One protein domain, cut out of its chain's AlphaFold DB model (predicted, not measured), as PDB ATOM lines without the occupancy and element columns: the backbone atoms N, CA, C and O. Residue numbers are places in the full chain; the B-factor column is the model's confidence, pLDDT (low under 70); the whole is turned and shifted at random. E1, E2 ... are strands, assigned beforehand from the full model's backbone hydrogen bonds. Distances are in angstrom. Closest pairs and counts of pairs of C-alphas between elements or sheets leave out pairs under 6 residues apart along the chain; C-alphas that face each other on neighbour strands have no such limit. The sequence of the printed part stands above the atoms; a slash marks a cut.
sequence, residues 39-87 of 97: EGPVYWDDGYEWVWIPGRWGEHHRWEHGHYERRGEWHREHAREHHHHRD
ATOM      1  N   GLU A  39     112.690 168.748 101.738       73.88
ATOM      2  CA  GLU A  39     112.563 167.875 100.561       73.88
ATOM      3  C   GLU A  39     113.591 166.749 100.463       73.88
ATOM      4  O   GLU A  39     113.276 165.628 100.077       73.88
ATOM      5  N   GLY A  40     114.821 167.012 100.869       78.94
ATOM      6  CA  GLY A  40     115.866 166.013 101.025       78.94
ATOM      7  C   GLY A  40     117.101 166.644 101.650       78.94
ATOM      8  O   GLY A  40     117.187 167.874 101.725       78.94
ATOM      9  N   PRO A  41     118.114 165.842 102.011       83.62
ATOM     10  CA  PRO A  41     119.480 166.360 102.021       83.62
ATOM     11  C   PRO A  41     119.862 166.956 100.650       83.62
ATOM     12  O   PRO A  41     120.666 167.884 100.596       83.62
ATOM     13  N   VAL A  42     119.259 166.446  99.567       86.88
ATOM     14  CA  VAL A  42     119.436 166.888  98.179       86.88
ATOM     15  C   VAL A  42     118.105 166.772  97.426       86.88
ATOM     16  O   VAL A  42     117.374 165.804  97.651       86.88
ATOM     17  N   TYR A  43     117.816 167.715  96.529       88.38
ATOM     18  CA  TYR A  43     116.788 167.598  95.485       88.38
ATOM     19  C   TYR A  43     117.258 168.278  94.191       88.38
ATOM     20  O   TYR A  43     118.307 168.923  94.165       88.38
ATOM     21  N   TRP A  44     116.489 168.124  93.117       90.12
ATOM     22  CA  TRP A  44     116.762 168.744  91.826       90.12
ATOM     23  C   TRP A  44     115.655 169.717  91.463       90.12
ATOM     24  O   TRP A  44     114.488 169.389  91.603       90.12
ATOM     25  N   ASP A  45     115.997 170.896  90.961       89.94
ATOM     26  CA  ASP A  45     115.009 171.853  90.470       89.94
ATOM     27  C   ASP A  45     115.568 172.644  89.291       89.94
ATOM     28  O   ASP A  45     116.709 173.117  89.326       89.94
ATOM     29  N   ASP A  46     114.775 172.729  88.223       90.56
ATOM     30  CA  ASP A  46     115.121 173.397  86.961       90.56
ATOM     31  C   ASP A  46     116.466 172.927  86.362       90.56
ATOM     32  O   ASP A  46     117.233 173.676  85.751       90.56
ATOM     33  N   GLY A  47     116.774 171.639  86.547       91.69
ATOM     34  CA  GLY A  47     118.016 171.023  86.087       91.69
ATOM     35  C   GLY A  47     119.238 171.300  86.962       91.69
ATOM     36  O   GLY A  47     120.346 170.983  86.541       91.69
ATOM     37  N   TYR A  48     119.074 171.861  88.159       92.69
ATOM     38  CA  TYR A  48     120.169 172.066  89.104       92.69
ATOM     39  C   TYR A  48     119.988 171.273  90.392       92.69
ATOM     40  O   TYR A  48     118.875 171.125  90.890       92.69
ATOM     41  N   GLU A  49     121.102 170.808  90.948       91.62
ATOM     42  CA  GLU A  49     121.126 170.148  92.246       91.62
ATOM     43  C   GLU A  49     121.078 171.203  93.356       91.62
ATOM     44  O   GLU A  49     121.842 172.172  93.355       91.62
ATOM     45  N   TRP A  50     120.196 171.003  94.326       90.44
ATOM     46  CA  TRP A  50     120.065 171.831  95.516       90.44
ATOM     47  C   TRP A  50     120.374 170.992  96.748       90.44
ATOM     48  O   TRP A  50     119.762 169.951  96.984       90.44
ATOM     49  N   VAL A  51     121.330 171.454  97.552       89.44
ATOM     50  CA  VAL A  51     121.852 170.719  98.710       89.44
ATOM     51  C   VAL A  51     121.562 171.496  99.985       89.44
ATOM     52  O   VAL A  51     121.803 172.703 100.041       89.44
ATOM     53  N   TRP A  52     121.053 170.815 101.015       88.19
ATOM     54  CA  TRP A  52     120.812 171.435 102.317       88.19
ATOM     55  C   TRP A  52     122.134 171.729 103.028       88.19
ATOM     56  O   TRP A  52     122.915 170.820 103.325       88.19
ATOM     57  N   ILE A  53     122.362 172.998 103.348       85.62
ATOM     58  CA  ILE A  53     123.471 173.457 104.174       85.62
ATOM     59  C   ILE A  53     122.926 173.669 105.590       85.62
ATOM     60  O   ILE A  53     122.053 174.518 105.767       85.62
ATOM     61  N   PRO A  54     123.394 172.907 106.599       82.50
ATOM     62  CA  PRO A  54     122.914 173.060 107.966       82.50
ATOM     63  C   PRO A  54     123.271 174.439 108.523       82.50
ATOM     64  O   PRO A  54     124.309 175.013 108.167       82.50
ATOM     65  N   GLY A  55     122.425 174.943 109.420       81.75
ATOM     66  CA  GLY A  55     122.674 176.202 110.100       81.75
ATOM     67  C   GLY A  55     123.942 176.140 110.944       81.75
ATOM     68  O   GLY A  55     124.394 175.075 111.386       81.75
ATOM     69  N   ARG A  56     124.553 177.301 111.160       81.69
ATOM     70  CA  ARG A  56     125.790 177.411 111.936       81.69
ATOM     71  C   ARG A  56     125.803 178.664 112.786       81.69
ATOM     72  O   ARG A  56     125.181 179.674 112.475       81.69
ATOM     73  N   TRP A  57     126.599 178.612 113.845       81.44
ATOM     74  CA  TRP A  57     126.920 179.800 114.617       81.44
ATOM     75  C   TRP A  57     127.902 180.676 113.834       81.44
ATOM     76  O   TRP A  57     129.029 180.252 113.568       81.44
ATOM     77  N   GLY A  58     127.465 181.870 113.430       79.50
ATOM     78  CA  GLY A  58     128.270 182.812 112.656       79.50
ATOM     79  C   GLY A  58     129.229 183.642 113.515       79.50
ATOM     80  O   GLY A  58     129.095 183.739 114.737       79.50
ATOM     81  N   GLU A  59     130.177 184.313 112.858       80.50
ATOM     82  CA  GLU A  59     131.219 185.130 113.511       80.50
ATOM     83  C   GLU A  59     130.662 186.334 114.298       80.50
ATOM     84  O   GLU A  59     131.306 186.828 115.217       80.50
ATOM     85  N   HIS A  60     129.439 186.783 113.996       80.94
ATOM     86  CA  HIS A  60     128.790 187.936 114.639       80.94
ATOM     87  C   HIS A  60     127.863 187.568 115.812       80.94
ATOM     88  O   HIS A  60     126.913 188.297 116.089       80.94
ATOM     89  N   HIS A  61     128.103 186.437 116.486       80.56
ATOM     90  CA  HIS A  61     127.252 185.938 117.581       80.56
ATOM     91  C   HIS A  61     125.771 185.791 117.193       80.56
ATOM     92  O   HIS A  61     124.881 185.982 118.021       80.56
ATOM     93  N   ARG A  62     125.515 185.462 115.924       77.00
ATOM     94  CA  ARG A  62     124.175 185.225 115.389       77.00
ATOM     95  C   ARG A  62     124.077 183.809 114.842       77.00
ATOM     96  O   ARG A  62     125.045 183.303 114.267       77.00
ATOM     97  N   TRP A  63     122.910 183.198 115.001       77.75
ATOM     98  CA  TRP A  63     122.581 181.956 114.313       77.75
ATOM     99  C   TRP A  63     122.373 182.252 112.822       77.75
ATOM    100  O   TRP A  63     121.593 183.132 112.461       77.75
ATOM    101  N   GLU A  64     123.104 181.559 111.953       80.69
ATOM    102  CA  GLU A  64     122.852 181.537 110.512       80.69
ATOM    103  C   GLU A  64     121.980 180.315 110.224       80.69
ATOM    104  O   GLU A  64     122.416 179.188 110.455       80.69
ATOM    105  N   HIS A  65     120.749 180.533 109.759       78.88
ATOM    106  CA  HIS A  65     119.807 179.451 109.470       78.88
ATOM    107  C   HIS A  65     120.289 178.568 108.312       78.88
ATOM    108  O   HIS A  65     120.915 179.050 107.359       78.88
ATOM    109  N   GLY A  66     119.988 177.269 108.397       81.50
ATOM    110  CA  GLY A  66     120.205 176.355 107.285       81.50
ATOM    111  C   GLY A  66     119.390 176.755 106.054       81.50
ATOM    112  O   GLY A  66     118.284 177.282 106.171       81.50
ATOM    113  N   HIS A  67     119.954 176.528 104.872       84.50
ATOM    114  CA  HIS A  67     119.355 176.900 103.590       84.50
ATOM    115  C   HIS A  67     119.767 175.911 102.501       84.50
ATOM    116  O   HIS A  67     120.737 175.168 102.651       84.50
ATOM    117  N   TYR A  68     119.045 175.913 101.383       87.06
ATOM    118  CA  TYR A  68     119.457 175.164 100.201       87.06
ATOM    119  C   TYR A  68     120.408 175.995  99.341       87.06
ATOM    120  O   TYR A  68     120.137 177.152  99.024       87.06
ATOM    121  N   GLU A  69     121.520 175.387  98.939       89.00
ATOM    122  CA  GLU A  69     122.490 175.981  98.025       89.00
ATOM    123  C   GLU A  69     122.514 175.184  96.720       89.00
ATOM    124  O   GLU A  69     122.610 173.954  96.726       89.00
ATOM    125  N   ARG A  70     122.458 175.894  95.592       91.62
ATOM    126  CA  ARG A  70     122.621 175.296  94.268       91.62
ATOM    127  C   ARG A  70     124.060 174.818  94.076       91.62
ATOM    128  O   ARG A  70     124.990 175.621  94.182       91.62
ATOM    129  N   ARG A  71     124.249 173.551  93.717       88.25
ATOM    130  CA  ARG A  71     125.562 172.951  93.444       88.25
ATOM    131  C   ARG A  71     125.636 172.330  92.054       88.25
ATOM    132  O   ARG A  71     124.633 171.949  91.465       88.25
ATOM    133  N   GLY A  72     126.863 172.248  91.540       87.19
ATOM    134  CA  GLY A  72     127.165 171.549  90.294       87.19
ATOM    135  C   GLY A  72     126.808 172.301  89.009       87.19
ATOM    136  O   GLY A  72     126.565 173.511  88.999       87.19
ATOM    137  N   GLU A  73     126.859 171.554  87.907       91.62
ATOM    138  CA  GLU A  73     126.480 172.009  86.569       91.62
ATOM    139  C   GLU A  73     124.986 171.765  86.310       91.62
ATOM    140  O   GLU A  73     124.291 171.128  87.096       91.62
ATOM    141  N   TRP A  74     124.477 172.290  85.194       91.94
ATOM    142  CA  TRP A  74     123.097 172.057  84.780       91.94
ATOM    143  C   TRP A  74     122.941 170.684  84.116       91.94
ATOM    144  O   TRP A  74     123.668 170.350  83.177       91.94
ATOM    145  N   HIS A  75     121.956 169.910  84.560       89.88
ATOM    146  CA  HIS A  75     121.662 168.565  84.083       89.88
ATOM    147  C   HIS A  75     120.331 168.532  83.328       89.88
ATOM    148  O   HIS A  75     119.253 168.756  83.880       89.88
ATOM    149  N   ARG A  76     120.392 168.166  82.039       90.38
ATOM    150  CA  ARG A  76     119.205 168.083  81.168       90.38
ATOM    151  C   ARG A  76     118.158 167.089  81.675       90.38
ATOM    152  O   ARG A  76     116.972 167.294  81.431       90.38
ATOM    153  N   GLU A  77     118.587 166.007  82.314       91.75
ATOM    154  CA  GLU A  77     117.692 164.952  82.807       91.75
ATOM    155  C   GLU A  77     116.716 165.459  83.879       91.75
ATOM    156  O   GLU A  77     115.565 165.033  83.892       91.75
ATOM    157  N   HIS A  78     117.130 166.469  84.648       88.75
ATOM    158  CA  HIS A  78     116.349 167.089  85.715       88.75
ATOM    159  C   HIS A  78     115.710 168.430  85.307       88.75
ATOM    160  O   HIS A  78     115.101 169.115  86.121       88.75
ATOM    161  N   ALA A  79     115.794 168.821  84.030       87.00
ATOM    162  CA  ALA A  79     115.321 170.124  83.542       87.00
ATOM    163  C   ALA A  79     113.797 170.337  83.612       87.00
ATOM    164  O   ALA A  79     113.308 171.418  83.302       87.00
ATOM    165  N   ARG A  80     113.028 169.288  83.916       87.69
ATOM    166  CA  ARG A  80     111.563 169.347  84.066       87.69
ATOM    167  C   ARG A  80     111.114 169.096  85.501       87.69
ATOM    168  O   ARG A  80     109.912 169.028  85.748       87.69
ATOM    169  N   GLU A  81     112.063 168.890  86.408       85.56
ATOM    170  CA  GLU A  81     111.773 168.744  87.825       85.56
ATOM    171  C   GLU A  81     111.551 170.135  88.402       85.56
ATOM    172  O   GLU A  81     112.363 171.042  88.213       85.56
ATOM    173  N   HIS A  82     110.388 170.298  89.026       80.19
ATOM    174  CA  HIS A  82     109.966 171.543  89.635       80.19
ATOM    175  C   HIS A  82     109.562 171.260  91.066       80.19
ATOM    176  O   HIS A  82     108.581 170.552  91.316       80.19
ATOM    177  N   HIS A  83     110.323 171.830  91.984       72.69
ATOM    178  CA  HIS A  83     110.074 171.737  93.404       72.69
ATOM    179  C   HIS A  83     109.514 173.067  93.904       72.69
ATOM    180  O   HIS A  83     109.930 174.157  93.505       72.69
ATOM    181  N   HIS A  84     108.460 172.991  94.716       65.00
ATOM    182  CA  HIS A  84     107.785 174.185  95.205       65.00
ATOM    183  C   HIS A  84     108.602 174.795  96.344       65.00
ATOM    184  O   HIS A  84     108.326 174.538  97.517       65.00
ATOM    185  N   HIS A  85     109.565 175.650  95.996       57.75
ATOM    186  CA  HIS A  85     110.264 176.501  96.955       57.75
ATOM    187  C   HIS A  85     109.243 177.371  97.688       57.75
ATOM    188  O   HIS A  85     108.743 178.372  97.170       57.75
ATOM    189  N   ARG A  86     108.889 176.995  98.916       55.12
ATOM    190  CA  ARG A  86     108.392 177.982  99.869       55.12
ATOM    191  C   ARG A  86     109.620 178.681 100.410       55.12
ATOM    192  O   ARG A  86     110.230 178.190 101.354       55.12
ATOM    193  N   ASP A  87     109.960 179.806  99.786       52.72
ATOM    194  CA  ASP A  87     110.889 180.795 100.326       52.72
ATOM    195  C   ASP A  87     110.430 181.146 101.746       52.72
ATOM    196  O   ASP A  87     109.532 181.962 101.959       52.72
TER     197      ASP A  87
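AT A GLANCE: This is residues 39 to 87 of the 97 residues of an uncharacterized protein of Verrucomicrobia bacterium (UniProt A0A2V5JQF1). With little regular structure, this is a small twisted sheet of three strands, E1, E2 and E3, whose second hairpin is drawn out at one end into a long loop, residues 54 to 66. Past E3, a tail of residues 72 to 87, with no named element, turns round the other end of the sheet and folds back, its C-alphas 10 to 18 A from the mean of all C-alphas. The printed part has 49 residues, 15 of them in named strands, with no named helix; the class is all strand. The whole is loose, radius of gyration of the C-alphas 13.1 A, and spans 41 by 21 by 15 A.

HOW THE PARTS SIT: E1, residues 42 to 45, and E2, residues 48 to 53, form an antiparallel hairpin at 143 degrees; N 50 and O 43 are 2.8 A apart, within hydrogen-bond range. E2 and E3, residues 67 to 71, form another at 140 degrees, with N 53 and O 67 at 2.8 A. The three make a meander, each strand the antiparallel neighbour of the one before. The sheet is only just strongly twisted, its C-alphas up to 4.0 A off the best plane.

IN THESE COORDINATES: E1 begins at C-alpha 42 (119.436, 166.888, 98.179). E2 is 15.5 A long. E3 ends at C-alpha 71 (125.562, 172.951, 93.444).

THE WHOLE: The C-alphas farthest apart, His 61 and Glu 77, are 41.7 A apart. The printed part has no cut. The E2 to E3 link is long; pLDDT is under 70 at residues 84 to 87.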